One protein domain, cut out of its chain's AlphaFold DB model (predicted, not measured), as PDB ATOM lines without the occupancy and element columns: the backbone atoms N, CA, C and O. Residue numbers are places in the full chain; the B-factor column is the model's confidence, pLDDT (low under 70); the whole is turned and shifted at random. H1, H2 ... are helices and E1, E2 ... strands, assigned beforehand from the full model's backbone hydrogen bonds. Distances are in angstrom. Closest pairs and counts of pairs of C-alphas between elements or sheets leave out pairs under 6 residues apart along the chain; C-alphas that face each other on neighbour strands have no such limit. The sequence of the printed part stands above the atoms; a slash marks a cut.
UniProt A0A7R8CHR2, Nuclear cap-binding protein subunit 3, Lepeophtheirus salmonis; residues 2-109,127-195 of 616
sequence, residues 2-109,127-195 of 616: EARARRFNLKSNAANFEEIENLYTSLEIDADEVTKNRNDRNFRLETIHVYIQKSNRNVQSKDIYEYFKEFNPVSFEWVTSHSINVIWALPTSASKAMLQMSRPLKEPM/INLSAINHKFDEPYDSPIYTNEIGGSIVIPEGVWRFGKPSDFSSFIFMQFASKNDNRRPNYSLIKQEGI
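What this domain is: This is residues 2 to 109 and 127 to 195 of the 616 residues of the protein "Nuclear cap-binding protein subunit 3" of Lepeophtheirus salmonis (UniProt A0A7R8CHR2). A six-stranded, strongly twisted sheet makes one layer, and helices H5 and H4 cover one of its faces, H5 over E1 and E6 and H4 by the E2 end; H2 crosses H5, the small helices H6 and H7 sit by the E4 end, and residues 2 to 12 stick out as a free arm. The printed part has 177 residues with seven named helices and six named strands, in the order H1 H2 H3 E1 H4 E2 E3 H5 E4 H6 H7 E5 E6. The sheet order is E2 E3 E1 E6 E5 E4, all antiparallel, and the class is mixed, helices and strands. The whole is compact, with a radius of gyration of the C-alphas of 16.5 A and spans of 49 by 37 by 35 A, the arm included.

Where its parts are: Find C-alpha 2 at (39.932, -11.212, 26.143), where H1 begins and runs to residue 6. H2 holds residues 17 to 26, 14.3 A long, and H3 residues 31 to 35. Look next for E1, residues 43 to 55, the longest strand at 26.8 A; it bends by 96 degrees at residue 46. H4 takes residues 61 to 67, E2 residues 75 to 80 over 15.9 A, and E3 residues 83 to 87 over 13.2 A. At C-alpha 91, (19.358, -0.652, 33.204), H5 begins, and it runs 15.2 A to residue 101. E4 follows at once, residues 102 to 106. Past the cut come H6, residues 129 to 134, H7, residues 146 to 149, and E5, residues 161 to 163. E6, residues 169 to 178, is 23.1 A long, bends by 50 degrees at residue 175 and ends at (6.605, 1.268, 38.030).

How they stand to each other: Start with the sheet, whose edge strands are E2 and E4. E2 and E3 form a hairpin, with N 77 and O 85 at 2.8 A. Between E3 and E1 look at N 50 and O 84, 2.8 A; between E1 and E6 at N 51 and O 173, 2.8 A. E5 and E6 are a hairpin too, with N 163 and O 172 at 2.7 A, and N 103 of E4 is 2.8 A from O 162 of E5; these pairs are within hydrogen-bond range. E1, H4 and E2 form a split strand-helix-strand unit, two strands running the same way with E3 between them, and its crossover is right-handed. H4 and H5 on the same face give two layers, sheet and helices. H5 has a height over the sheet of 8.0 A and runs along the strands, at 22 degrees to E1 on the local plane; the closest C-alphas of H5 and E1 are those of Pro 91 and Glu 46, 4.2 A. H2 and H5 touch at Ile 20 and Ser 95, their closest C-alphas, 6.3 A, and at 71 degrees are only just about perpendicular. H2 and H3 only just touch, only at the corner, with 3 pairs of C-alphas within 8 A, the closest those of Tyr 24 and Ala 31, 7.8 A. H2, H3, H6 and H7 each only graze the sheet, H3 and H6 being only just on it with 5 pairs of C-alphas within 10 A. H6 and H7 are close but not clearly touching, their closest C-alphas those of Ile 132 and Glu 148, 7.9 A. Residues 105 to 106 of E4 pair, parallel, with residues 144 to 145. H1 is apart from H2. In H1 to H6 every O i to N i+4 pair is within hydrogen-bond range; H7 is too short for one.

The domain as a whole: The farthest C-alphas, of Ala 3 and Ser 188, are 52.0 A apart. Without the free residues 2 to 12 the body spans 40 by 40 by 30 A. Residues 110 to 126 are not printed, and C-alphas 109 and 127 are 20.5 A apart across the cut. The links H6 to H7 and H7 to E5 are long, 11 residues each, and residues 179 to 195 hold no named element. Mean pLDDT of the printed part is 87.1; it is under 70 at residues 2 to 14, 151 and 183 to 195.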
ATOM      1  N   GLU A   2      40.288 -10.275  25.063       46.88
ATOM      2  CA  GLU A   2      39.932 -11.212  26.143       46.88
ATOM      3  C   GLU A   2      41.076 -11.515  27.139       46.88
ATOM      4  O   GLU A   2      40.893 -11.430  28.351       46.88
ATOM      5  N   ALA A   3      42.308 -11.728  26.653       64.56
ATOM      6  CA  ALA A   3      43.487 -11.918  27.514       64.56
ATOM      7  C   ALA A   3      43.839 -10.681  28.370       64.56
ATOM      8  O   ALA A   3      44.461 -10.806  29.423       64.56
ATOM      9  N   ARG A   4      43.425  -9.477  27.944       61.22
ATOM     10  CA  ARG A   4      43.587  -8.240  28.725       61.22
ATOM     11  C   ARG A   4      42.516  -8.138  29.808       61.22
ATOM     12  O   ARG A   4      42.845  -7.733  30.914       61.22
ATOM     13  N   ALA A   5      41.283  -8.563  29.524       52.97
ATOM     14  CA  ALA A   5      40.193  -8.605  30.499       52.97
ATOM     15  C   ALA A   5      40.482  -9.580  31.654       52.97
ATOM     16  O   ALA A   5      40.281  -9.226  32.815       52.97
ATOM     17  N   ARG A   6      41.078 -10.750  31.362       63.50
ATOM     18  CA  ARG A   6      41.509 -11.710  32.400       63.50
ATOM     19  C   ARG A   6      42.537 -11.127  33.374       63.50
ATOM     20  O   ARG A   6      42.499 -11.449  34.553       63.50
ATOM     21  N   ARG A   7      43.414 -10.224  32.918       63.94
ATOM     22  CA  ARG A   7      44.410  -9.562  33.785       63.94
ATOM     23  C   ARG A   7      43.803  -8.580  34.790       63.94
ATOM     24  O   ARG A   7      44.461  -8.259  35.770       63.94
ATOM     25  N   PHE A   8      42.575  -8.115  34.565       62.84
ATOM     26  CA  PHE A   8      41.882  -7.211  35.484       62.84
ATOM     27  C   PHE A   8      41.007  -7.940  36.508       62.84
ATOM     28  O   PHE A   8      40.272  -7.278  37.233       62.84
ATOM     29  N   ASN A   9      41.044  -9.282  36.567       49.84
ATOM     30  CA  ASN A   9      40.122 -10.080  37.385       49.84
ATOM     31  C   ASN A   9      38.650  -9.673  37.201       49.84
ATOM     32  O   ASN A   9      37.818  -9.906  38.078       49.84
ATOM     33  N   LEU A  10      38.310  -9.107  36.038       56.72
ATOM     34  CA  LEU A  10      36.938  -8.989  35.584       56.72
ATOM     35  C   LEU A  10      36.523 -10.410  35.213       56.72
ATOM     36  O   LEU A  10      36.519 -10.782  34.040       56.72
ATOM     37  N   LYS A  11      36.242 -11.241  36.229       55.12
ATOM     38  CA  LYS A  11      35.402 -12.419  36.038       55.12
ATOM     39  C   LYS A  11      34.217 -11.904  35.242       55.12
ATOM     40  O   LYS A  11      33.642 -10.875  35.606       55.12
ATOM     41  N   SER A  12      33.938 -12.542  34.118       54.69
ATOM     42  CA  SER A  12      32.870 -12.198  33.194       54.69
ATOM     43  C   SER A  12      31.498 -12.433  33.834       54.69
ATOM     44  O   SER A  12      30.651 -13.085  33.252       54.69
ATOM     45  N   ASN A  13      31.237 -11.849  35.006       58.97
ATOM     46  CA  ASN A  13      29.911 -11.642  35.574       58.97
ATOM     47  C   ASN A  13      29.151 -10.586  34.754       58.97
ATOM     48  O   ASN A  13      28.302  -9.878  35.292       58.97
ATOM     49  N   ALA A  14      29.503 -10.359  33.489       67.62
ATOM     50  CA  ALA A  14      28.576  -9.718  32.584       67.62
ATOM     51  C   ALA A  14      27.459 -10.747  32.419       67.62
ATOM     52  O   ALA A  14      27.695 -11.786  31.814       67.62
ATOM     53  N   ALA A  15      26.319 -10.505  33.071       72.88
ATOM     54  CA  ALA A  15      25.137 -11.332  32.885       72.88
ATOM     55  C   ALA A  15      24.893 -11.456  31.381       72.88
ATOM     56  O   ALA A  15      25.009 -10.455  30.657       72.88
ATOM     57  N   ASN A  16      24.638 -12.676  30.916       88.12
ATOM     58  CA  ASN A  16      24.371 -12.880  29.503       88.12
ATOM     59  C   ASN A  16      23.108 -12.105  29.131       88.12
ATOM     60  O   ASN A  16      22.188 -11.949  29.932       88.12
ATOM     61  N   PHE A  17      23.075 -11.582  27.909       90.69
ATOM     62  CA  PHE A  17      21.924 -10.819  27.436       90.69
ATOM     63  C   PHE A  17      20.631 -11.653  27.501       90.69
ATOM     64  O   PHE A  17      19.615 -11.150  27.965       90.69
ATOM     65  N   GLU A  18      20.720 -12.946  27.178       93.25
ATOM     66  CA  GLU A  18      19.627 -13.924  27.291       93.25
ATOM     67  C   GLU A  18      19.092 -14.057  28.728       93.25
ATOM     68  O   GLU A  18      17.886 -14.078  28.944       93.25
ATOM     69  N   GLU A  19      19.966 -14.059  29.741       93.12
ATOM     70  CA  GLU A  19      19.551 -14.123  31.154       93.12
ATOM     71  C   GLU A  19      18.765 -12.871  31.563       93.12
ATOM     72  O   GLU A  19      17.823 -12.934  32.353       93.12
ATOM     73  N   ILE A  20      19.140 -11.711  31.017       95.06
ATOM     74  CA  ILE A  20      18.436 -10.451  31.257       95.06
ATOM     75  C   ILE A  20      17.067 -10.451  30.554       95.06
ATOM     76  O   ILE A  20      16.102  -9.936  31.116       95.06
ATOM     77  N   GLU A  21      16.956 -11.029  29.358       94.81
ATOM     78  CA  GLU A  21      15.668 -11.187  28.670       94.81
ATOM     79  C   GLU A  21      14.742 -12.164  29.406       94.81
ATOM     80  O   GLU A  21      13.566 -11.854  29.622       94.81
ATOM     81  N   ASN A  22      15.279 -13.285  29.893       94.94
ATOM     82  CA  ASN A  22      14.547 -14.227  30.743       94.94
ATOM     83  C   ASN A  22      14.073 -13.560  32.040       94.94
ATOM     84  O   ASN A  22      12.930 -13.758  32.453       94.94
ATOM     85  N   LEU A  23      14.902 -12.701  32.651       95.88
ATOM     86  CA  LEU A  23      14.503 -11.901  33.809       95.88
ATOM     87  C   LEU A  23      13.283 -11.031  33.493       95.88
ATOM     88  O   LEU A  23      12.325 -11.038  34.267       95.88
ATOM     89  N   TYR A  24      13.312 -10.269  32.399       96.25
ATOM     90  CA  TYR A  24      12.184  -9.408  32.030       96.25
ATOM     91  C   TYR A  24      10.923 -10.222  31.750       96.25
ATOM     92  O   TYR A  24       9.854  -9.861  32.234       96.25
ATOM     93  N   THR A  25      11.073 -11.366  31.082       95.38
ATOM     94  CA  THR A  25       9.976 -12.302  30.815       95.38
ATOM     95  C   THR A  25       9.384 -12.846  32.120       95.38
ATOM     96  O   THR A  25       8.170 -12.875  32.280       95.38
ATOM     97  N   SER A  26      10.225 -13.191  33.104       94.25
ATOM     98  CA  SER A  26       9.783 -13.673  34.425       94.25
ATOM     99  C   SER A  26       9.038 -12.626  35.258       94.25
ATOM    100  O   SER A  26       8.338 -12.980  36.200       94.25
ATOM    101  N   LEU A  27       9.229 -11.344  34.941       95.38
ATOM    102  CA  LEU A  27       8.552 -10.208  35.564       95.38
ATOM    103  C   LEU A  27       7.359  -9.720  34.735       95.38
ATOM    104  O   LEU A  27       6.819  -8.658  35.039       95.38
ATOM    105  N   GLU A  28       6.987 -10.462  33.686       95.69
ATOM    106  CA  GLU A  28       5.903 -10.121  32.760       95.69
ATOM    107  C   GLU A  28       6.101  -8.749  32.088       95.69
ATOM    108  O   GLU A  28       5.156  -8.005  31.831       95.69
ATOM    109  N   ILE A  29       7.357  -8.386  31.806       96.06
ATOM    110  CA  ILE A  29       7.693  -7.166  31.068       96.06
ATOM    111  C   ILE A  29       7.843  -7.522  29.590       96.06
ATOM    112  O   ILE A  29       8.814  -8.169  29.196       96.06
ATOM    113  N   ASP A  30       6.915  -7.036  28.767       95.69
ATOM    114  CA  ASP A  30       6.942  -7.249  27.320       95.69
ATOM    115  C   ASP A  30       8.246  -6.739  26.682       95.69
ATOM    116  O   ASP A  30       8.742  -5.648  26.998       95.69
ATOM    117  N   ALA A  31       8.761  -7.468  25.689       94.94
ATOM    118  CA  ALA A  31       9.952  -7.073  24.928       94.94
ATOM    119  C   ALA A  31       9.805  -5.679  24.272       94.94
ATOM    120  O   ALA A  31      10.760  -4.897  24.199       94.94
ATOM    121  N   ASP A  32       8.584  -5.318  23.872       94.88
ATOM    122  CA  ASP A  32       8.259  -3.994  23.340       94.88
ATOM    123  C   ASP A  32       8.463  -2.886  24.381       94.88
ATOM    124  O   ASP A  32       8.876  -1.773  24.051       94.88
ATOM    125  N   GLU A  33       8.205  -3.156  25.663       94.19
ATOM    126  CA  GLU A  33       8.495  -2.197  26.729       94.19
ATOM    127  C   GLU A  33       9.995  -2.011  26.948       94.19
ATOM    128  O   GLU A  33      10.450  -0.891  27.199       94.19
ATOM    129  N   VAL A  34      10.789  -3.066  26.783       93.50
ATOM    130  CA  VAL A  34      12.248  -2.999  26.936       93.50
ATOM    131  C   VAL A  34      12.900  -2.142  25.844       93.50
ATOM    132  O   VAL A  34      13.933  -1.512  26.099       93.50
ATOM    133  N   THR A  35      12.297  -2.040  24.656       93.56
ATOM    134  CA  THR A  35      12.836  -1.268  23.519       93.56
ATOM    135  C   THR A  35      12.294   0.163  23.407       93.56
ATOM    136  O   THR A  35      12.998   1.029  22.887       93.56
ATOM    137  N   LYS A  36      11.100   0.461  23.946       94.00
ATOM    138  CA  LYS A  36      10.468   1.807  23.934       94.00
ATOM    139  C   LYS A  36      11.385   2.921  24.463       94.00
ATOM    140  O   LYS A  36      12.342   2.675  25.186       94.00
ATOM    141  N   ASN A  37      11.104   4.194  24.196       92.88
ATOM    142  CA  ASN A  37      11.881   5.280  24.817       92.88
ATOM    143  C   ASN A  37      11.640   5.347  26.329       92.88
ATOM    144  O   ASN A  37      10.529   5.100  26.786       92.88
ATOM    145  N   ARG A  38      12.644   5.776  27.107       89.62
ATOM    146  CA  ARG A  38      12.564   5.895  28.580       89.62
ATOM    147  C   ARG A  38      11.301   6.610  29.084       89.62
ATOM    148  O   ARG A  38      10.762   6.247  30.122       89.62
ATOM    149  N   ASN A  39      10.824   7.616  28.353       89.50
ATOM    150  CA  ASN A  39       9.649   8.396  28.745       89.50
ATOM    151  C   ASN A  39       8.321   7.668  28.496       89.50
ATOM    152  O   ASN A  39       7.326   8.005  29.135       89.50
ATOM    153  N   ASP A  40       8.301   6.660  27.626       91.50
ATOM    154  CA  ASP A  40       7.081   5.991  27.167       91.50
ATOM    155  C   ASP A  40       6.848   4.647  27.881       91.50
ATOM    156  O   ASP A  40       5.703   4.244  28.040       91.50
ATOM    157  N   ARG A  41       7.896   4.004  28.420       93.12
ATOM    158  CA  ARG A  41       7.829   2.710  29.146       93.12
ATOM    159  C   ARG A  41       7.020   2.775  30.435       93.12
ATOM    160  O   ARG A  41       7.132   3.779  31.126       93.12
ATOM    161  N   ASN A  42       6.286   1.736  30.824       95.06
ATOM    162  CA  ASN A  42       5.570   1.748  32.106       95.06
ATOM    163  C   ASN A  42       6.502   1.491  33.296       95.06
ATOM    164  O   ASN A  42       6.292   2.052  34.374       95.06
ATOM    165  N   PHE A  43       7.574   0.733  33.071       96.19
ATOM    166  CA  PHE A  43       8.584   0.412  34.075       96.19
ATOM    167  C   PHE A  43       9.863   1.241  33.922       96.19
ATOM    168  O   PHE A  43      10.312   1.568  32.819       96.19
ATOM    169  N   ARG A  44      10.487   1.555  35.060       95.44
ATOM    170  CA  ARG A  44      11.801   2.198  35.156       95.44
ATOM    171  C   ARG A  44      12.864   1.123  35.343       95.44
ATOM    172  O   ARG A  44      13.231   0.807  36.470       95.44
ATOM    173  N   LEU A  45      13.375   0.577  34.243       96.88
ATOM    174  CA  LEU A  45      14.345  -0.529  34.278       96.88
ATOM    175  C   LEU A  45      15.663  -0.169  34.988       96.88
ATOM    176  O   LEU A  45      16.408  -1.048  35.398       96.88
ATOM    177  N   GLU A  46      15.965   1.119  35.164       96.69
ATOM    178  CA  GLU A  46      17.101   1.583  35.964       96.69
ATOM    179  C   GLU A  46      16.847   1.590  37.482       96.69
ATOM    180  O   GLU A  46      17.739   1.945  38.251       96.69
ATOM    181  N   THR A  47      15.622   1.305  37.930       97.38
ATOM    182  CA  THR A  47      15.198   1.429  39.329       97.38
ATOM    183  C   THR A  47      14.571   0.126  39.817       97.38
ATOM    184  O   THR A  47      13.578  -0.335  39.262       97.38
ATOM    185  N   ILE A  48      15.117  -0.441  40.891       97.94
ATOM    186  CA  ILE A  48      14.533  -1.596  41.582       97.94
ATOM    187  C   ILE A  48      13.734  -1.073  42.763       97.94
ATOM    188  O   ILE A  48      14.269  -0.386  43.633       97.94
ATOM    189  N   HIS A  49      12.453  -1.401  42.782       97.56
ATOM    190  CA  HIS A  49      11.604  -1.246  43.940       97.56
ATOM    191  C   HIS A  49      11.838  -2.424  44.886       97.56
ATOM    192  O   HIS A  49      11.703  -3.585  44.505       97.56
ATOM    193  N   VAL A  50      12.216  -2.113  46.119       97.06
ATOM    194  CA  VAL A  50      12.502  -3.078  47.175       97.06
ATOM    195  C   VAL A  50      11.473  -2.883  48.275       97.06
ATOM    196  O   VAL A  50      11.377  -1.803  48.859       97.06
ATOM    197  N   TYR A  51      10.719  -3.935  48.562       96.25
ATOM    198  CA  TYR A  51       9.765  -3.996  49.657       96.25
ATOM    199  C   TYR A  51      10.318  -4.905  50.755       96.25
ATOM    200  O   TYR A  51      10.695  -6.046  50.505       96.25
ATOM    201  N   ILE A  52      10.414  -4.388  51.975       95.19
ATOM    202  CA  ILE A  52      11.043  -5.074  53.102       95.19
ATOM    203  C   ILE A  52       9.964  -5.388  54.128       95.19
ATOM    204  O   ILE A  52       9.389  -4.486  54.740       95.19
ATOM    205  N   GLN A  53       9.709  -6.674  54.336       89.12
ATOM    206  CA  GLN A  53       8.697  -7.151  55.269       89.12
ATOM    207  C   GLN A  53       9.358  -7.707  56.529       89.12
ATOM    208  O   GLN A  53      10.323  -8.454  56.439       89.12
ATOM    209  N   LYS A  54       8.828  -7.346  57.707       80.00
ATOM    210  CA  LYS A  54       9.354  -7.750  59.028       80.00
ATOM    211  C   LYS A  54      10.869  -7.512  59.152       80.00
ATOM    212  O   LYS A  54      11.668  -8.443  59.127       80.00
ATOM    213  N   SER A  55      11.264  -6.252  59.326       79.31
ATOM    214  CA  SER A  55      12.631  -5.948  59.750       79.31
ATOM    215  C   SER A  55      12.731  -5.968  61.274       79.31
ATOM    216  O   SER A  55      11.851  -5.462  61.968       79.31
ATOM    217  N   ASN A  56      13.833  -6.513  61.792       81.06
ATOM    218  CA  ASN A  56      14.131  -6.502  63.227       81.06
ATOM    219  C   ASN A  56      14.390  -5.082  63.758       81.06
ATOM    220  O   ASN A  56      14.331  -4.843  64.963       81.06
ATOM    221  N   ARG A  57      14.714  -4.135  62.868       89.62
ATOM    222  CA  ARG A  57      15.044  -2.747  63.203       89.62
ATOM    223  C   ARG A  57      14.522  -1.786  62.138       89.62
ATOM    224  O   ARG A  57      14.116  -2.191  61.060       89.62
ATOM    225  N   ASN A  58      14.577  -0.486  62.410       89.19
ATOM    226  CA  ASN A  58      14.313   0.507  61.369       89.19
ATOM    227  C   ASN A  58      15.417   0.421  60.312       89.19
ATOM    228  O   ASN A  58      16.568   0.757  60.602       89.19
ATOM    229  N   VAL A  59      15.063  -0.043  59.111       91.44
ATOM    230  CA  VAL A  59      16.000  -0.176  57.993       91.44
ATOM    231  C   VAL A  59      16.541   1.199  57.635       91.44
ATOM    232  O   VAL A  59      15.784   2.114  57.316       91.44
ATOM    233  N   GLN A  60      17.863   1.333  57.675       92.44
ATOM    234  CA  GLN A  60      18.533   2.567  57.292       92.44
ATOM    235  C   GLN A  60      19.042   2.484  55.860       92.44
ATOM    236  O   GLN A  60      19.328   1.413  55.324       92.44
ATOM    237  N   SER A  61      19.263   3.645  55.247       91.62
ATOM    238  CA  SER A  61      19.866   3.707  53.914       91.62
ATOM    239  C   SER A  61      21.273   3.099  53.859       91.62
ATOM    240  O   SER A  61      21.706   2.667  52.794       91.62
ATOM    241  N   LYS A  62      21.979   3.033  54.999       94.69
ATOM    242  CA  LYS A  62      23.289   2.378  55.112       94.69
ATOM    243  C   LYS A  62      23.181   0.867  54.894       94.69
ATOM    244  O   LYS A  62      24.006   0.320  54.172       94.69
ATOM    245  N   ASP A  63      22.150   0.238  55.453       95.56
ATOM    246  CA  ASP A  63      21.926  -1.209  55.362       95.56
ATOM    247  C   ASP A  63      21.636  -1.617  53.912       95.56
ATOM    248  O   ASP A  63      22.226  -2.551  53.377       95.56
ATOM    249  N   ILE A  64      20.792  -0.841  53.229       95.81
ATOM    250  CA  ILE A  64      20.445  -1.073  51.820       95.81
ATOM    251  C   ILE A  64      21.649  -0.811  50.906       95.81
ATOM    252  O   ILE A  64      21.859  -1.525  49.925       95.81
ATOM    253  N   TYR A  65      22.467   0.198  51.225       95.88
ATOM    254  CA  TYR A  65      23.706   0.447  50.492       95.88
ATOM    255  C   TYR A  65      24.705  -0.702  50.656       95.88
ATOM    256  O   TYR A  65      25.336  -1.090  49.679       95.88
ATOM    257  N   GLU A  66      24.841  -1.251  51.864       96.81
ATOM    258  CA  GLU A  66      25.694  -2.409  52.135       96.81
ATOM    259  C   GLU A  66      25.206  -3.654  51.389       96.81
ATOM    260  O   GLU A  66      26.006  -4.321  50.734       96.81
ATOM    261  N   TYR A  67      23.893  -3.880  51.372       97.06
ATOM    262  CA  TYR A  67      23.259  -4.975  50.643       97.06
ATOM    263  C   TYR A  67      23.524  -4.939  49.130       97.06
ATOM    264  O   TYR A  67      23.831  -5.962  48.524       97.06
ATOM    265  N   PHE A  68      23.459  -3.756  48.509       97.19
ATOM    266  CA  PHE A  68      23.714  -3.585  47.072       97.19
ATOM    267  C   PHE A  68      25.141  -3.122  46.744       97.19
ATOM    268  O   PHE A  68      25.416  -2.745  45.602       97.19
ATOM    269  N   LYS A  69      26.067  -3.145  47.709       95.69
ATOM    270  CA  LYS A  69      27.405  -2.546  47.578       95.69
ATOM    271  C   LYS A  69      28.177  -3.061  46.363       95.69
ATOM    272  O   LYS A  69      28.848  -2.280  45.695       95.69
ATOM    273  N   GLU A  70      28.043  -4.346  46.046       94.56
ATOM    274  CA  GLU A  70      28.721  -4.990  44.911       94.56
ATOM    275  C   GLU A  70      28.308  -4.419  43.545       94.56
ATOM    276  O   GLU A  70      29.088  -4.452  42.592       94.56
ATOM    277  N   PHE A  71      27.104  -3.847  43.449       95.44
ATOM    278  CA  PHE A  71      26.530  -3.338  42.200       95.44
ATOM    279  C   PHE A  71      26.618  -1.818  42.065       95.44
ATOM    280  O   PHE A  71      26.134  -1.278  41.073       95.44
ATOM    281  N   ASN A  72      27.221  -1.126  43.038       95.00
ATOM    282  CA  ASN A  72      27.407   0.329  43.043       95.00
ATOM    283  C   ASN A  72      26.113   1.122  42.740       95.00
ATOM    284  O   ASN A  72      26.040   1.816  41.719       95.00
ATOM    285  N   PRO A  73      25.083   1.050  43.604       96.94
ATOM    286  CA  PRO A  73      23.866   1.833  43.422       96.94
ATOM    287  C   PRO A  73      24.187   3.335  43.409       96.94
ATOM    288  O   PRO A  73      25.023   3.821  44.174       96.94
ATOM    289  N   VAL A  74      23.505   4.089  42.542       95.25
ATOM    290  CA  VAL A  74      23.728   5.535  42.361       95.25
ATOM    291  C   VAL A  74      23.030   6.331  43.452       95.25
ATOM    292  O   VAL A  74      23.582   7.284  44.000       95.25
ATOM    293  N   SER A  75      21.779   5.984  43.734       94.12
ATOM    294  CA  SER A  75      20.978   6.664  44.746       94.12
ATOM    295  C   SER A  75      19.814   5.794  45.194       94.12
ATOM    296  O   SER A  75      19.531   4.764  44.590       94.12
ATOM    297  N   PHE A  76      19.140   6.222  46.249       93.88
ATOM    298  CA  PHE A  76      17.950   5.578  46.777       93.88
ATOM    299  C   PHE A  76      16.885   6.637  47.074       93.88
ATOM    300  O   PHE A  76      17.201   7.786  47.407       93.88
ATOM    301  N   GLU A  77      15.627   6.248  46.932       92.81
ATOM    302  CA  GLU A  77      14.445   7.073  47.138       92.81
ATOM    303  C   GLU A  77      13.432   6.285  47.969       92.81
ATOM    304  O   GLU A  77      12.908   5.265  47.533       92.81
ATOM    305  N   TRP A  78      13.164   6.752  49.185       91.38
ATOM    306  CA  TRP A  78      12.172   6.139  50.061       91.38
ATOM    307  C   TRP A  78      10.757   6.462  49.580       91.38
ATOM    308  O   TRP A  78      10.393   7.635  49.473       91.38
ATOM    309  N   VAL A  79       9.966   5.417  49.330       86.69
ATOM    310  CA  VAL A  79       8.547   5.537  48.970       86.69
ATOM    311  C   VAL A  79       7.696   5.452  50.239       86.69
ATOM    312  O   VAL A  79       6.874   6.333  50.501       86.69
ATOM    313  N   THR A  80       7.951   4.436  51.068       90.06
ATOM    314  CA  THR A  80       7.278   4.182  52.357       90.06
ATOM    315  C   THR A  80       8.314   3.754  53.401       90.06
ATOM    316  O   THR A  80       9.448   3.448  53.056       90.06
ATOM    317  N   SER A  81       7.940   3.661  54.678       90.19
ATOM    318  CA  SER A  81       8.801   3.106  55.741       90.19
ATOM    319  C   SER A  81       9.311   1.685  55.462       90.19
ATOM    320  O   SER A  81      10.337   1.291  55.999       90.19
ATOM    321  N   HIS A  82       8.601   0.930  54.618       92.62
ATOM    322  CA  HIS A  82       8.919  -0.454  54.256       92.62
ATOM    323  C   HIS A  82       9.278  -0.615  52.776       92.62
ATOM    324  O   HIS A  82       9.522  -1.731  52.334       92.62
ATOM    325  N   SER A  83       9.274   0.469  51.991       94.00
ATOM    326  CA  SER A  83       9.515   0.381  50.553       94.00
ATOM    327  C   SER A  83      10.439   1.470  50.036       94.00
ATOM    328  O   SER A  83      10.292   2.658  50.346       94.00
ATOM    329  N   ILE A  84      11.409   1.054  49.230       95.38
ATOM    330  CA  ILE A  84      12.480   1.909  48.737       95.38
ATOM    331  C   ILE A  84      12.777   1.624  47.269       95.38
ATOM    332  O   ILE A  84      12.884   0.484  46.839       95.38
ATOM    333  N   ASN A  85      12.958   2.688  46.503       96.69
ATOM    334  CA  ASN A  85      13.447   2.640  45.138       96.69
ATOM    335  C   ASN A  85      14.969   2.785  45.160       96.69
ATOM    336  O   ASN A  85      15.489   3.837  45.533       96.69
ATOM    337  N   VAL A  86      15.699   1.762  44.738       97.19
ATOM    338  CA  VAL A  86      17.148   1.829  44.519       97.19
ATOM    339  C   VAL A  86      17.388   2.136  43.041       97.19
ATOM    340  O   VAL A  86      16.744   1.557  42.174       97.19
ATOM    341  N   ILE A  87      18.260   3.095  42.737       96.69
ATOM    342  CA  ILE A  87      18.448   3.649  41.389       96.69
ATOM    343  C   ILE A  87      19.882   3.385  40.923       96.69
ATOM    344  O   ILE A  87      20.839   3.700  41.636       96.69
ATOM    345  N   TRP A  88      20.025   2.899  39.691       97.31
ATOM    346  CA  TRP A  88      21.295   2.686  38.996       97.31
ATOM    347  C   TRP A  88      21.467   3.640  37.810       97.31
ATOM    348  O   TRP A  88      20.520   4.271  37.342       97.31
ATOM    349  N   ALA A  89      22.704   3.758  37.320       95.06
ATOM    350  CA  ALA A  89      23.023   4.576  36.149       95.06
ATOM    351  C   ALA A  89      22.535   3.933  34.841       95.06
ATOM    352  O   ALA A  89      22.090   4.637  33.936       95.06
ATOM    353  N   LEU A  90      22.625   2.602  34.754       95.00
ATOM    354  CA  LEU A  90      22.311   1.817  33.563       95.00
ATOM    355  C   LEU A  90      21.293   0.717  33.903       95.00
ATOM    356  O   LEU A  90      21.461   0.059  34.934       95.00
ATOM    357  N   PRO A  91      20.306   0.449  33.024       96.12
ATOM    358  CA  PRO A  91      19.358  -0.652  33.204       96.12
ATOM    359  C   PRO A  91      20.043  -2.013  33.346       96.12
ATOM    360  O   PRO A  91      19.694  -2.793  34.217       96.12
ATOM    361  N   THR A  92      21.097  -2.270  32.567       94.69
ATOM    362  CA  THR A  92      21.859  -3.528  32.625       94.69
ATOM    363  C   THR A  92      22.484  -3.782  33.998       94.69
ATOM    364  O   THR A  92      22.544  -4.922  34.449       94.69
ATOM    365  N   SER A  93      22.912  -2.723  34.695       95.19
ATOM    366  CA  SER A  93      23.451  -2.831  36.055       95.19
ATOM    367  C   SER A  93      22.366  -3.170  37.074       95.19
ATOM    368  O   SER A  93      22.632  -3.942  37.993       95.19
ATOM    369  N   ALA A  94      21.165  -2.608  36.913       97.19
ATOM    370  CA  ALA A  94      20.019  -2.936  37.753       97.19
ATOM    371  C   ALA A  94      19.571  -4.385  37.509       97.19
ATOM    372  O   ALA A  94      19.467  -5.153  38.455       97.19
ATOM    373  N   SER A  95      19.417  -4.809  36.252       96.69
ATOM    374  CA  SER A  95      19.034  -6.188  35.916       96.69
ATOM    375  C   SER A  95      20.043  -7.214  36.421       96.69
ATOM    376  O   SER A  95      19.653  -8.249  36.951       96.69
ATOM    377  N   LYS A  96      21.342  -6.902  36.359       95.38
ATOM    378  CA  LYS A  96      22.382  -7.742  36.960       95.38
ATOM    379  C   LYS A  96      22.245  -7.842  38.485       95.38
ATOM    380  O   LYS A  96      22.364  -8.937  39.029       95.38
ATOM    381  N   ALA A  97      21.994  -6.722  39.168       96.56
ATOM    382  CA  ALA A  97      21.737  -6.728  40.608       96.56
ATOM    383  C   ALA A  97      20.489  -7.558  40.945       96.56
ATOM    384  O   ALA A  97      20.521  -8.359  41.874       96.56
ATOM    385  N   MET A  98      19.427  -7.420  40.148       96.75
ATOM    386  CA  MET A  98      18.191  -8.185  40.286       96.75
ATOM    387  C   MET A  98      18.430  -9.690  40.104       96.75
ATOM    388  O   MET A  98      17.994 -10.468  40.943       96.75
ATOM    389  N   LEU A  99      19.149 -10.115  39.062       95.69
ATOM    390  CA  LEU A  99      19.455 -11.532  38.804       95.69
ATOM    391  C   LEU A  99      20.240 -12.179  39.949       95.69
ATOM    392  O   LEU A  99      19.921 -13.282  40.390       95.69
ATOM    393  N   GLN A 100      21.266 -11.488  40.450       94.94
ATOM    394  CA  GLN A 100      22.146 -12.043  41.477       94.94
ATOM    395  C   GLN A 100      21.511 -12.004  42.875       94.94
ATOM    396  O   GLN A 100      21.733 -12.913  43.670       94.94
ATOM    397  N   MET A 101      20.718 -10.972  43.178       96.31
ATOM    398  CA  MET A 101      20.131 -10.781  44.506       96.31
ATOM    399  C   MET A 101      18.694 -11.282  44.624       96.31
ATOM    400  O   MET A 101      18.156 -11.204  45.722       96.31
ATOM    401  N   SER A 102      18.055 -11.778  43.557       96.81
ATOM    402  CA  SER A 102      16.659 -12.233  43.616       96.81
ATOM    403  C   SER A 102      16.363 -13.505  42.814       96.81
ATOM    404  O   SER A 102      17.010 -13.814  41.809       96.81
ATOM    405  N   ARG A 103      15.323 -14.226  43.234       96.44
ATOM    406  CA  ARG A 103      14.784 -15.435  42.594       96.44
ATOM    407  C   ARG A 103      13.292 -15.256  42.285       96.44
ATOM    408  O   ARG A 103      12.617 -14.540  43.027       96.44
ATOM    409  N   PRO A 104      12.763 -15.844  41.197       96.06
ATOM    410  CA  PRO A 104      11.347 -15.718  40.873       96.06
ATOM    411  C   PRO A 104      10.494 -16.391  41.948       96.06
ATOM    412  O   PRO A 104      10.806 -17.495  42.392       96.06
ATOM    413  N   LEU A 105       9.428 -15.714  42.370       94.56
ATOM    414  CA  LEU A 105       8.456 -16.282  43.292       94.56
ATOM    415  C   LEU A 105       7.389 -17.014  42.480       94.56
ATOM    416  O   LEU A 105       6.830 -16.440  41.547       94.56
ATOM    417  N   LYS A 106       7.114 -18.274  42.814       92.62
ATOM    418  CA  LYS A 106       6.005 -19.026  42.220       92.62
ATOM    419  C   LYS A 106       5.060 -19.487  43.310       92.62
ATOM    420  O   LYS A 106       5.486 -19.954  44.367       92.62
ATOM    421  N   GLU A 107       3.770 -19.374  43.044       88.38
ATOM    422  CA  GLU A 107       2.784 -20.067  43.856       88.38
ATOM    423  C   GLU A 107       2.978 -21.577  43.659       88.38
ATOM    424  O   GLU A 107       3.336 -22.008  42.553       88.38
ATOM    425  N   PRO A 108       2.842 -22.394  44.718       85.00
ATOM    426  CA  PRO A 108       2.801 -23.832  44.544       85.00
ATOM    427  C   PRO A 108       1.658 -24.109  43.573       85.00
ATOM    428  O   PRO A 108       0.518 -23.755  43.856       85.00
ATOM    429  N   MET A 109       1.967 -24.674  42.403       78.62
ATOM    430  CA  MET A 109       0.917 -25.170  41.521       78.62
ATOM    431  C   MET A 109       0.084 -26.131  42.357       78.62
ATOM    432  O   MET A 109       0.658 -27.070  42.912       78.62
ATOM    433  N   ILE A 127      11.213 -20.440  59.759       72.62
ATOM    434  CA  ILE A 127      11.532 -20.298  58.330       72.62
ATOM    435  C   ILE A 127      12.889 -20.969  58.057       72.62
ATOM    436  O   ILE A 127      13.887 -20.641  58.703       72.62
ATOM    437  N   ASN A 128      12.953 -21.862  57.066       82.44
ATOM    438  CA  ASN A 128      14.190 -22.531  56.649       82.44
ATOM    439  C   ASN A 128      15.089 -21.592  55.817       82.44
ATOM    440  O   ASN A 128      15.347 -21.827  54.636       82.44
ATOM    441  N   LEU A 129      15.592 -20.513  56.435       85.75
ATOM    442  CA  LEU A 129      16.474 -19.530  55.780       85.75
ATOM    443  C   LEU A 129      17.720 -20.178  55.165       85.75
ATOM    444  O   LEU A 129      18.218 -19.706  54.146       85.75
ATOM    445  N   SER A 130      18.236 -21.246  55.777       88.44
ATOM    446  CA  SER A 130      19.409 -21.973  55.284       88.44
ATOM    447  C   SER A 130      19.148 -22.631  53.927       88.44
ATOM    448  O   SER A 130      19.958 -22.474  53.016       88.44
ATOM    449  N   ALA A 131      18.005 -23.306  53.769       89.38
ATOM    450  CA  ALA A 131      17.608 -23.935  52.511       89.38
ATOM    451  C   ALA A 131      17.381 -22.886  51.415       89.38
ATOM    452  O   ALA A 131      17.848 -23.048  50.289       89.38
ATOM    453  N   ILE A 132      16.737 -21.769  51.767       90.75
ATOM    454  CA  ILE A 132      16.522 -20.647  50.849       90.75
ATOM    455  C   ILE A 132      17.860 -20.052  50.391       90.75
ATOM    456  O   ILE A 132      18.045 -19.828  49.200       90.75
ATOM    457  N   ASN A 133      18.814 -19.841  51.302       91.94
ATOM    458  CA  ASN A 133      20.131 -19.296  50.960       91.94
ATOM    459  C   ASN A 133      20.902 -20.185  49.975       91.94
ATOM    460  O   ASN A 133      21.545 -19.650  49.077       91.94
ATOM    461  N   HIS A 134      20.793 -21.511  50.090       91.50
ATOM    462  CA  HIS A 134      21.443 -22.440  49.161       91.50
ATOM    463  C   HIS A 134      20.898 -22.315  47.725       91.50
ATOM    464  O   HIS A 134      21.650 -22.428  46.759       91.50
ATOM    465  N   LYS A 135      19.612 -21.975  47.552       92.75
ATOM    466  CA  LYS A 135      19.017 -21.723  46.222       92.75
ATOM    467  C   LYS A 135      19.554 -20.463  45.533       92.75
ATOM    468  O   LYS A 135      19.376 -20.290  44.327       92.75
ATOM    469  N   PHE A 136      20.222 -19.569  46.262       92.88
ATOM    470  CA  PHE A 136      20.913 -18.430  45.649       92.88
ATOM    471  C   PHE A 136      22.269 -18.808  45.044       92.88
ATOM    472  O   PHE A 136      22.787 -18.043  44.231       92.88
ATOM    473  N   ASP A 137      22.812 -19.979  45.387       91.06
ATOM    474  CA  ASP A 137      24.023 -20.526  44.765       91.06
ATOM    475  C   ASP A 137      23.698 -21.339  43.491       91.06
ATOM    476  O   ASP A 137      24.564 -21.561  42.644       91.06
ATOM    477  N   GLU A 138      22.432 -21.735  43.324       90.25
ATOM    478  CA  GLU A 138      21.863 -22.342  42.115       90.25
ATOM    479  C   GLU A 138      21.691 -21.327  40.962       90.25
ATOM    480  O   GLU A 138      21.768 -20.115  41.191       90.25
ATOM    481  N   PRO A 139      21.452 -21.776  39.710       85.94
ATOM    482  CA  PRO A 139      21.189 -20.884  38.574       85.94
ATOM    483  C   PRO A 139      20.050 -19.883  38.828       85.94
ATOM    484  O   PRO A 139      19.126 -20.136  39.597       85.94
ATOM    485  N   TYR A 140      20.100 -18.734  38.141       85.75
ATOM    486  CA  TYR A 140      19.273 -17.557  38.451       85.75
ATOM    487  C   TYR A 140      17.750 -17.748  38.340       85.75
ATOM    488  O   TYR A 140      16.989 -16.972  38.929       85.75
ATOM    489  N   ASP A 141      17.321 -18.778  37.614       85.25
ATOM    490  CA  ASP A 141      15.918 -19.063  37.309       85.25
ATOM    491  C   ASP A 141      15.262 -20.071  38.262       85.25
ATOM    492  O   ASP A 141      14.080 -20.374  38.088       85.25
ATOM    493  N   SER A 142      15.972 -20.578  39.281       92.00
ATOM    494  CA  SER A 142      15.367 -21.493  40.256       92.00
ATOM    495  C   SER A 142      14.250 -20.783  41.042       92.00
ATOM    496  O   SER A 142      14.507 -19.799  41.743       92.00
ATOM    497  N   PRO A 143      12.977 -21.210  40.917       93.94
ATOM    498  CA  PRO A 143      11.888 -20.545  41.609       93.94
ATOM    499  C   PRO A 143      11.901 -20.874  43.101       93.94
ATOM    500  O   PRO A 143      12.210 -21.993  43.519       93.94
ATOM    501  N   ILE A 144      11.522 -19.884  43.903       94.06
ATOM    502  CA  ILE A 144      11.203 -20.071  45.317       94.06
ATOM    503  C   ILE A 144       9.688 -20.175  45.416       94.06
ATOM    504  O   ILE A 144       8.964 -19.335  44.873       94.06
ATOM    505  N   TYR A 145       9.212 -21.217  46.086       92.56
ATOM    506  CA  TYR A 145       7.784 -21.442  46.253       92.56
ATOM    507  C   TYR A 145       7.278 -20.754  47.522       92.56
ATOM    508  O   TYR A 145       7.973 -20.709  48.537       92.56
ATOM    509  N   THR A 146       6.060 -20.209  47.489       90.19
ATOM    510  CA  THR A 146       5.509 -19.442  48.625       90.19
ATOM    511  C   THR A 146       5.344 -20.279  49.901       90.19
ATOM    512  O   THR A 146       5.458 -19.742  51.003       90.19
ATOM    513  N   ASN A 147       5.158 -21.596  49.777       87.62
ATOM    514  CA  ASN A 147       5.104 -22.539  50.899       87.62
ATOM    515  C   ASN A 147       6.444 -22.661  51.657       87.62
ATOM    516  O   ASN A 147       6.434 -22.866  52.867       87.62
ATOM    517  N   GLU A 148       7.583 -22.482  50.984       88.50
ATOM    518  CA  GLU A 148       8.919 -22.563  51.597       88.50
ATOM    519  C   GLU A 148       9.250 -21.342  52.465       88.50
ATOM    520  O   GLU A 148      10.055 -21.428  53.392       88.50
ATOM    521  N   ILE A 149       8.627 -20.198  52.170       86.81
ATOM    522  CA  ILE A 149       8.867 -18.927  52.866       86.81
ATOM    523  C   ILE A 149       8.118 -18.891  54.217       86.81
ATOM    524  O   ILE A 149       8.534 -18.191  55.142       86.81
ATOM    525  N   GLY A 150       7.059 -19.692  54.369       80.38
ATOM    526  CA  GLY A 150       6.248 -19.798  55.584       80.38
ATOM    527  C   GLY A 150       4.964 -18.951  55.545       80.38
ATOM    528  O   GLY A 150       4.942 -17.814  55.077       80.38
ATOM    529  N   GLY A 151       3.866 -19.508  56.066       64.38
ATOM    530  CA  GLY A 151       2.484 -19.085  55.772       64.38
ATOM    531  C   GLY A 151       1.956 -17.781  56.394       64.38
ATOM    532  O   GLY A 151       0.759 -17.533  56.324       64.38
ATOM    533  N   SER A 152       2.786 -16.932  57.008       79.56
ATOM    534  CA  SER A 152       2.328 -15.676  57.654       79.56
ATOM    535  C   SER A 152       2.698 -14.407  56.865       79.56
ATOM    536  O   SER A 152       2.579 -13.282  57.355       79.56
ATOM    537  N   ILE A 153       3.208 -14.559  55.647       86.00
ATOM    538  CA  ILE A 153       3.799 -13.456  54.893       86.00
ATOM    539  C   ILE A 153       2.810 -12.986  53.836       86.00
ATOM    540  O   ILE A 153       2.465 -13.716  52.915       86.00
ATOM    541  N   VAL A 154       2.357 -11.745  53.986       89.50
ATOM    542  CA  VAL A 154       1.528 -11.066  52.988       89.50
ATOM    543  C   VAL A 154       2.431 -10.607  51.850       89.50
ATOM    544  O   VAL A 154       3.159  -9.628  52.016       89.50
ATOM    545  N   ILE A 155       2.399 -11.324  50.730       91.25
ATOM    546  CA  ILE A 155       3.086 -10.925  49.500       91.25
ATOM    547  C   ILE A 155       2.338  -9.710  48.926       91.25
ATOM    548  O   ILE A 155       1.108  -9.755  48.840       91.25
ATOM    549  N   PRO A 156       3.022  -8.604  48.582       91.88
ATOM    550  CA  PRO A 156       2.353  -7.470  47.952       91.88
ATOM    551  C   PRO A 156       1.771  -7.861  46.586       91.88
ATOM    552  O   PRO A 156       2.273  -8.763  45.925       91.88
ATOM    553  N   GLU A 157       0.733  -7.161  46.135       91.19
ATOM    554  CA  GLU A 157       0.139  -7.409  44.817       91.19
ATOM    555  C   GLU A 157       1.163  -7.181  43.689       91.19
ATOM    556  O   GLU A 157       1.948  -6.229  43.738       91.19
ATOM    557  N   GLY A 158       1.143  -8.043  42.670       91.88
ATOM    558  CA  GLY A 158       2.010  -7.961  41.491       91.88
ATOM    559  C   GLY A 158       3.031  -9.095  41.383       91.88
ATOM    560  O   GLY A 158       3.043 -10.033  42.176       91.88
ATOM    561  N   VAL A 159       3.895  -9.003  40.370       94.62
ATOM    562  CA  VAL A 159       4.935 -10.003  40.096       94.62
ATOM    563  C   VAL A 159       6.206  -9.632  40.856       94.62
ATOM    564  O   VAL A 159       6.963  -8.745  40.452       94.62
ATOM    565  N   TRP A 160       6.429 -10.305  41.983       96.19
ATOM    566  CA  TRP A 160       7.570 -10.061  42.863       96.19
ATOM    567  C   TRP A 160       8.612 -11.165  42.763       96.19
ATOM    568  O   TRP A 160       8.306 -12.346  42.614       96.19
ATOM    569  N   ARG A 161       9.875 -10.776  42.919       96.75
ATOM    570  CA  ARG A 161      10.996 -11.698  43.103       96.75
ATOM    571  C   ARG A 161      11.429 -11.685  44.559       96.75
ATOM    572  O   ARG A 161      11.456 -10.633  45.199       96.75
ATOM    573  N   PHE A 162      11.782 -12.849  45.081       96.56
ATOM    574  CA  PHE A 162      12.276 -12.990  46.439       96.56
ATOM    575  C   PHE A 162      13.764 -12.646  46.491       96.56
ATOM    576  O   PHE A 162      14.575 -13.228  45.773       96.56
ATOM    577  N   GLY A 163      14.115 -11.668  47.316       96.81
ATOM    578  CA  GLY A 163      15.465 -11.174  47.523       96.81
ATOM    579  C   GLY A 163      16.280 -12.054  48.465       96.81
ATOM    580  O   GLY A 163      15.738 -12.681  49.372       96.81
ATOM    581  N   LYS A 164      17.603 -12.063  48.291       96.38
ATOM    582  CA  LYS A 164      18.531 -12.767  49.177       96.38
ATOM    583  C   LYS A 164      18.366 -12.253  50.615       96.38
ATOM    584  O   LYS A 164      18.475 -11.039  50.808       96.38
ATOM    585  N   PRO A 165      18.131 -13.119  51.612       95.00
ATOM    586  CA  PRO A 165      18.041 -12.715  53.013       95.00
ATOM    587  C   PRO A 165      19.285 -11.949  53.488       95.00
ATOM    588  O   PRO A 165      20.406 -12.238  53.065       95.00
ATOM    589  N   SER A 166      19.096 -10.974  54.379       94.38
ATOM    590  CA  SER A 166      20.171 -10.165  54.969       94.38
ATOM    591  C   SER A 166      19.980  -9.986  56.474       94.38
ATOM    592  O   SER A 166      18.904 -10.243  57.011       94.38
ATOM    593  N   ASP A 167      21.005  -9.477  57.156       93.00
ATOM    594  CA  ASP A 167      21.015  -9.249  58.604       93.00
ATOM    595  C   ASP A 167      19.885  -8.320  59.075       93.00
ATOM    596  O   ASP A 167      19.383  -8.450  60.192       93.00
ATOM    597  N   PHE A 168      19.470  -7.363  58.234       93.19
ATOM    598  CA  PHE A 168      18.397  -6.425  58.579       93.19
ATOM    599  C   PHE A 168      16.995  -6.956  58.255       93.19
ATOM    600  O   PHE A 168      16.024  -6.488  58.854       93.19
ATOM    601  N   SER A 169      16.853  -7.888  57.311       93.31
ATOM    602  CA  SER A 169      15.559  -8.474  56.959       93.31
ATOM    603  C   SER A 169      15.711  -9.827  56.279       93.31
ATOM    604  O   SER A 169      16.469  -9.981  55.320       93.31
ATOM    605  N   SER A 170      14.908 -10.784  56.736       92.31
ATOM    606  CA  SER A 170      14.777 -12.102  56.117       92.31
ATOM    607  C   SER A 170      13.858 -12.089  54.897       92.31
ATOM    608  O   SER A 170      14.018 -12.931  54.019       92.31
ATOM    609  N   PHE A 171      12.920 -11.137  54.823       93.69
ATOM    610  CA  PHE A 171      11.945 -11.042  53.738       93.69
ATOM    611  C   PHE A 171      12.134  -9.738  52.984       93.69
ATOM    612  O   PHE A 171      11.781  -8.645  53.443       93.69
ATOM    613  N   ILE A 172      12.741  -9.870  51.816       96.12
ATOM    614  CA  ILE A 172      12.981  -8.776  50.894       96.12
ATOM    615  C   ILE A 172      12.305  -9.179  49.592       96.12
ATOM    616  O   ILE A 172      12.589 -10.241  49.057       96.12
ATOM    617  N   PHE A 173      11.412  -8.344  49.086       97.06
ATOM    618  CA  PHE A 173      10.760  -8.529  47.798       97.06
ATOM    619  C   PHE A 173      11.266  -7.460  46.841       97.06
ATOM    620  O   PHE A 173      11.460  -6.306  47.230       97.06
ATOM    621  N   MET A 174      11.519  -7.844  45.597       97.81
ATOM    622  CA  MET A 174      12.087  -6.967  44.583       97.81
ATOM    623  C   MET A 174      11.278  -7.019  43.294       97.81
ATOM    624  O   MET A 174      10.845  -8.081  42.853       97.81
ATOM    625  N   GLN A 175      11.121  -5.855  42.679       97.00
ATOM    626  CA  GLN A 175      10.435  -5.646  41.408       97.00
ATOM    627  C   GLN A 175      11.084  -4.445  40.693       97.00
ATOM    628  O   GLN A 175      11.707  -3.602  41.336       97.00
ATOM    629  N   PHE A 176      10.970  -4.321  39.366       97.62
ATOM    630  CA  PHE A 176      11.315  -3.054  38.703       97.62
ATOM    631  C   PHE A 176      10.271  -1.983  39.010       97.62
ATOM    632  O   PHE A 176       9.079  -2.206  38.823       97.62
ATOM    633  N   ALA A 177      10.715  -0.804  39.442       96.56
ATOM    634  CA  ALA A 177       9.800   0.255  39.848       96.56
ATOM    635  C   ALA A 177       8.878   0.665  38.692       96.56
ATOM    636  O   ALA A 177       9.333   0.983  37.586       96.56
ATOM    637  N   SER A 178       7.578   0.717  38.963       95.38
ATOM    638  CA  SER A 178       6.605   1.268  38.030       95.38
ATOM    639  C   SER A 178       6.743   2.792  37.963       95.38
ATOM    640  O   SER A 178       7.193   3.456  38.902       95.38
ATOM    641  N   LYS A 179       6.294   3.406  36.864       91.69
ATOM    642  CA  LYS A 179       6.109   4.865  36.780       91.69
ATOM    643  C   LYS A 179       5.240   5.409  37.918       91.69
ATOM    644  O   LYS A 179       5.457   6.543  38.349       91.69
ATOM    645  N   ASN A 180       4.296   4.607  38.411       90.25
ATOM    646  CA  ASN A 180       3.388   4.986  39.493       90.25
ATOM    647  C   ASN A 180       4.066   5.001  40.872       90.25
ATOM    648  O   ASN A 180       3.622   5.737  41.757       90.25
ATOM    649  N   ASP A 181       5.183   4.283  41.034       87.19
ATOM    650  CA  ASP A 181       5.949   4.228  42.290       87.19
ATOM    651  C   ASP A 181       6.787   5.481  42.528       87.19
ATOM    652  O   ASP A 181       7.384   5.663  43.588       87.19
ATOM    653  N   ASN A 182       6.791   6.399  41.562       77.69
ATOM    654  CA  ASN A 182       7.424   7.704  41.656       77.69
ATOM    655  C   ASN A 182       6.575   8.691  42.479       77.69
ATOM    656  O   ASN A 182       6.456   9.878  42.142       77.69
ATOM    657  N   ARG A 183       5.914   8.199  43.537       64.81
ATOM    658  CA  ARG A 183       5.175   9.060  44.457       64.81
ATOM    659  C   ARG A 183       6.167  10.061  45.017       64.81
ATOM    660  O   ARG A 183       7.216   9.681  45.525       64.81
ATOM    661  N   ARG A 184       5.821  11.346  44.866       56.78
ATOM    662  CA  ARG A 184       6.641  12.477  45.313       56.78
ATOM    663  C   ARG A 184       7.204  12.132  46.686       56.78
ATOM    664  O   ARG A 184       6.396  11.807  47.559       56.78
ATOM    665  N   PRO A 185       8.532  12.185  46.865       54.97
ATOM    666  CA  PRO A 185       9.140  11.739  48.099       54.97
ATOM    667  C   PRO A 185       8.453  12.494  49.230       54.97
ATOM    668  O   PRO A 185       8.348  13.725  49.188       54.97
ATOM    669  N   ASN A 186       7.876  11.752  50.177       51.75
ATOM    670  CA  ASN A 186       7.215  12.343  51.330       51.75
ATOM    671  C   ASN A 186       8.240  13.268  51.993       51.75
ATOM    672  O   ASN A 186       9.220  12.803  52.571       51.75
ATOM    673  N   TYR A 187       8.057  14.587  51.856       54.12
ATOM    674  CA  TYR A 187       9.046  15.592  52.269       54.12
ATOM    675  C   TYR A 187       9.434  15.475  53.754       54.12
ATOM    676  O   TYR A 187      10.492  15.963  54.152       54.12
ATOM    677  N   SER A 188       8.597  14.821  54.565       55.06
ATOM    678  CA  SER A 188       8.867  14.476  55.960       55.06
ATOM    679  C   SER A 188      10.030  13.490  56.126       55.06
ATOM    680  O   SER A 188      10.843  13.696  57.021       55.06
ATOM    681  N   LEU A 189      10.163  12.486  55.252       53.78
ATOM    682  CA  LEU A 189      11.227  11.471  55.320       53.78
ATOM    683  C   LEU A 189      12.556  11.972  54.730       53.78
ATOM    684  O   LEU A 189      13.618  11.594  55.201       53.78
ATOM    685  N   ILE A 190      12.527  12.904  53.767       50.72
ATOM    686  CA  ILE A 190      13.737  13.462  53.119       50.72
ATOM    687  C   ILE A 190      14.646  14.218  54.108       50.72
ATOM    688  O   ILE A 190      15.843  14.377  53.858       50.72
ATOM    689  N   LYS A 191      14.107  14.713  55.231       54.97
ATOM    690  CA  LYS A 191      14.910  15.428  56.238       54.97
ATOM    691  C   LYS A 191      15.861  14.512  57.009       54.97
ATOM    692  O   LYS A 191      16.842  15.013  57.554       54.97
ATOM    693  N   GLN A 192      15.599  13.209  57.032       53.91
ATOM    694  CA  GLN A 192      16.475  12.213  57.629       53.91
ATOM    695  C   GLN A 192      17.228  11.488  56.501       53.91
ATOM    696  O   GLN A 192      16.660  10.751  55.710       53.91
ATOM    697  N   GLU A 193      18.539  11.719  56.424       46.78
ATOM    698  CA  GLU A 193      19.491  10.706  55.936       46.78
ATOM    699  C   GLU A 193      19.610  10.444  54.423       46.78
ATOM    700  O   GLU A 193      19.825   9.325  53.955       46.78
ATOM    701  N   GLY A 194      19.672  11.507  53.622       48.56
ATOM    702  CA  GLY A 194      20.390  11.422  52.347       48.56
ATOM    703  C   GLY A 194      21.903  11.272  52.572       48.56
ATOM    704  O   GLY A 194      22.594  12.281  52.663       48.56
ATOM    705  N   ILE A 195      22.425  10.037  52.623       58.06
ATOM    706  CA  ILE A 195      23.869   9.708  52.789       58.06
ATOM    707  C   ILE A 195      24.754  10.420  51.748       58.06
ATOM    708  O   ILE A 195      25.915  10.746  51.991       58.06
TER     709      ILE A 195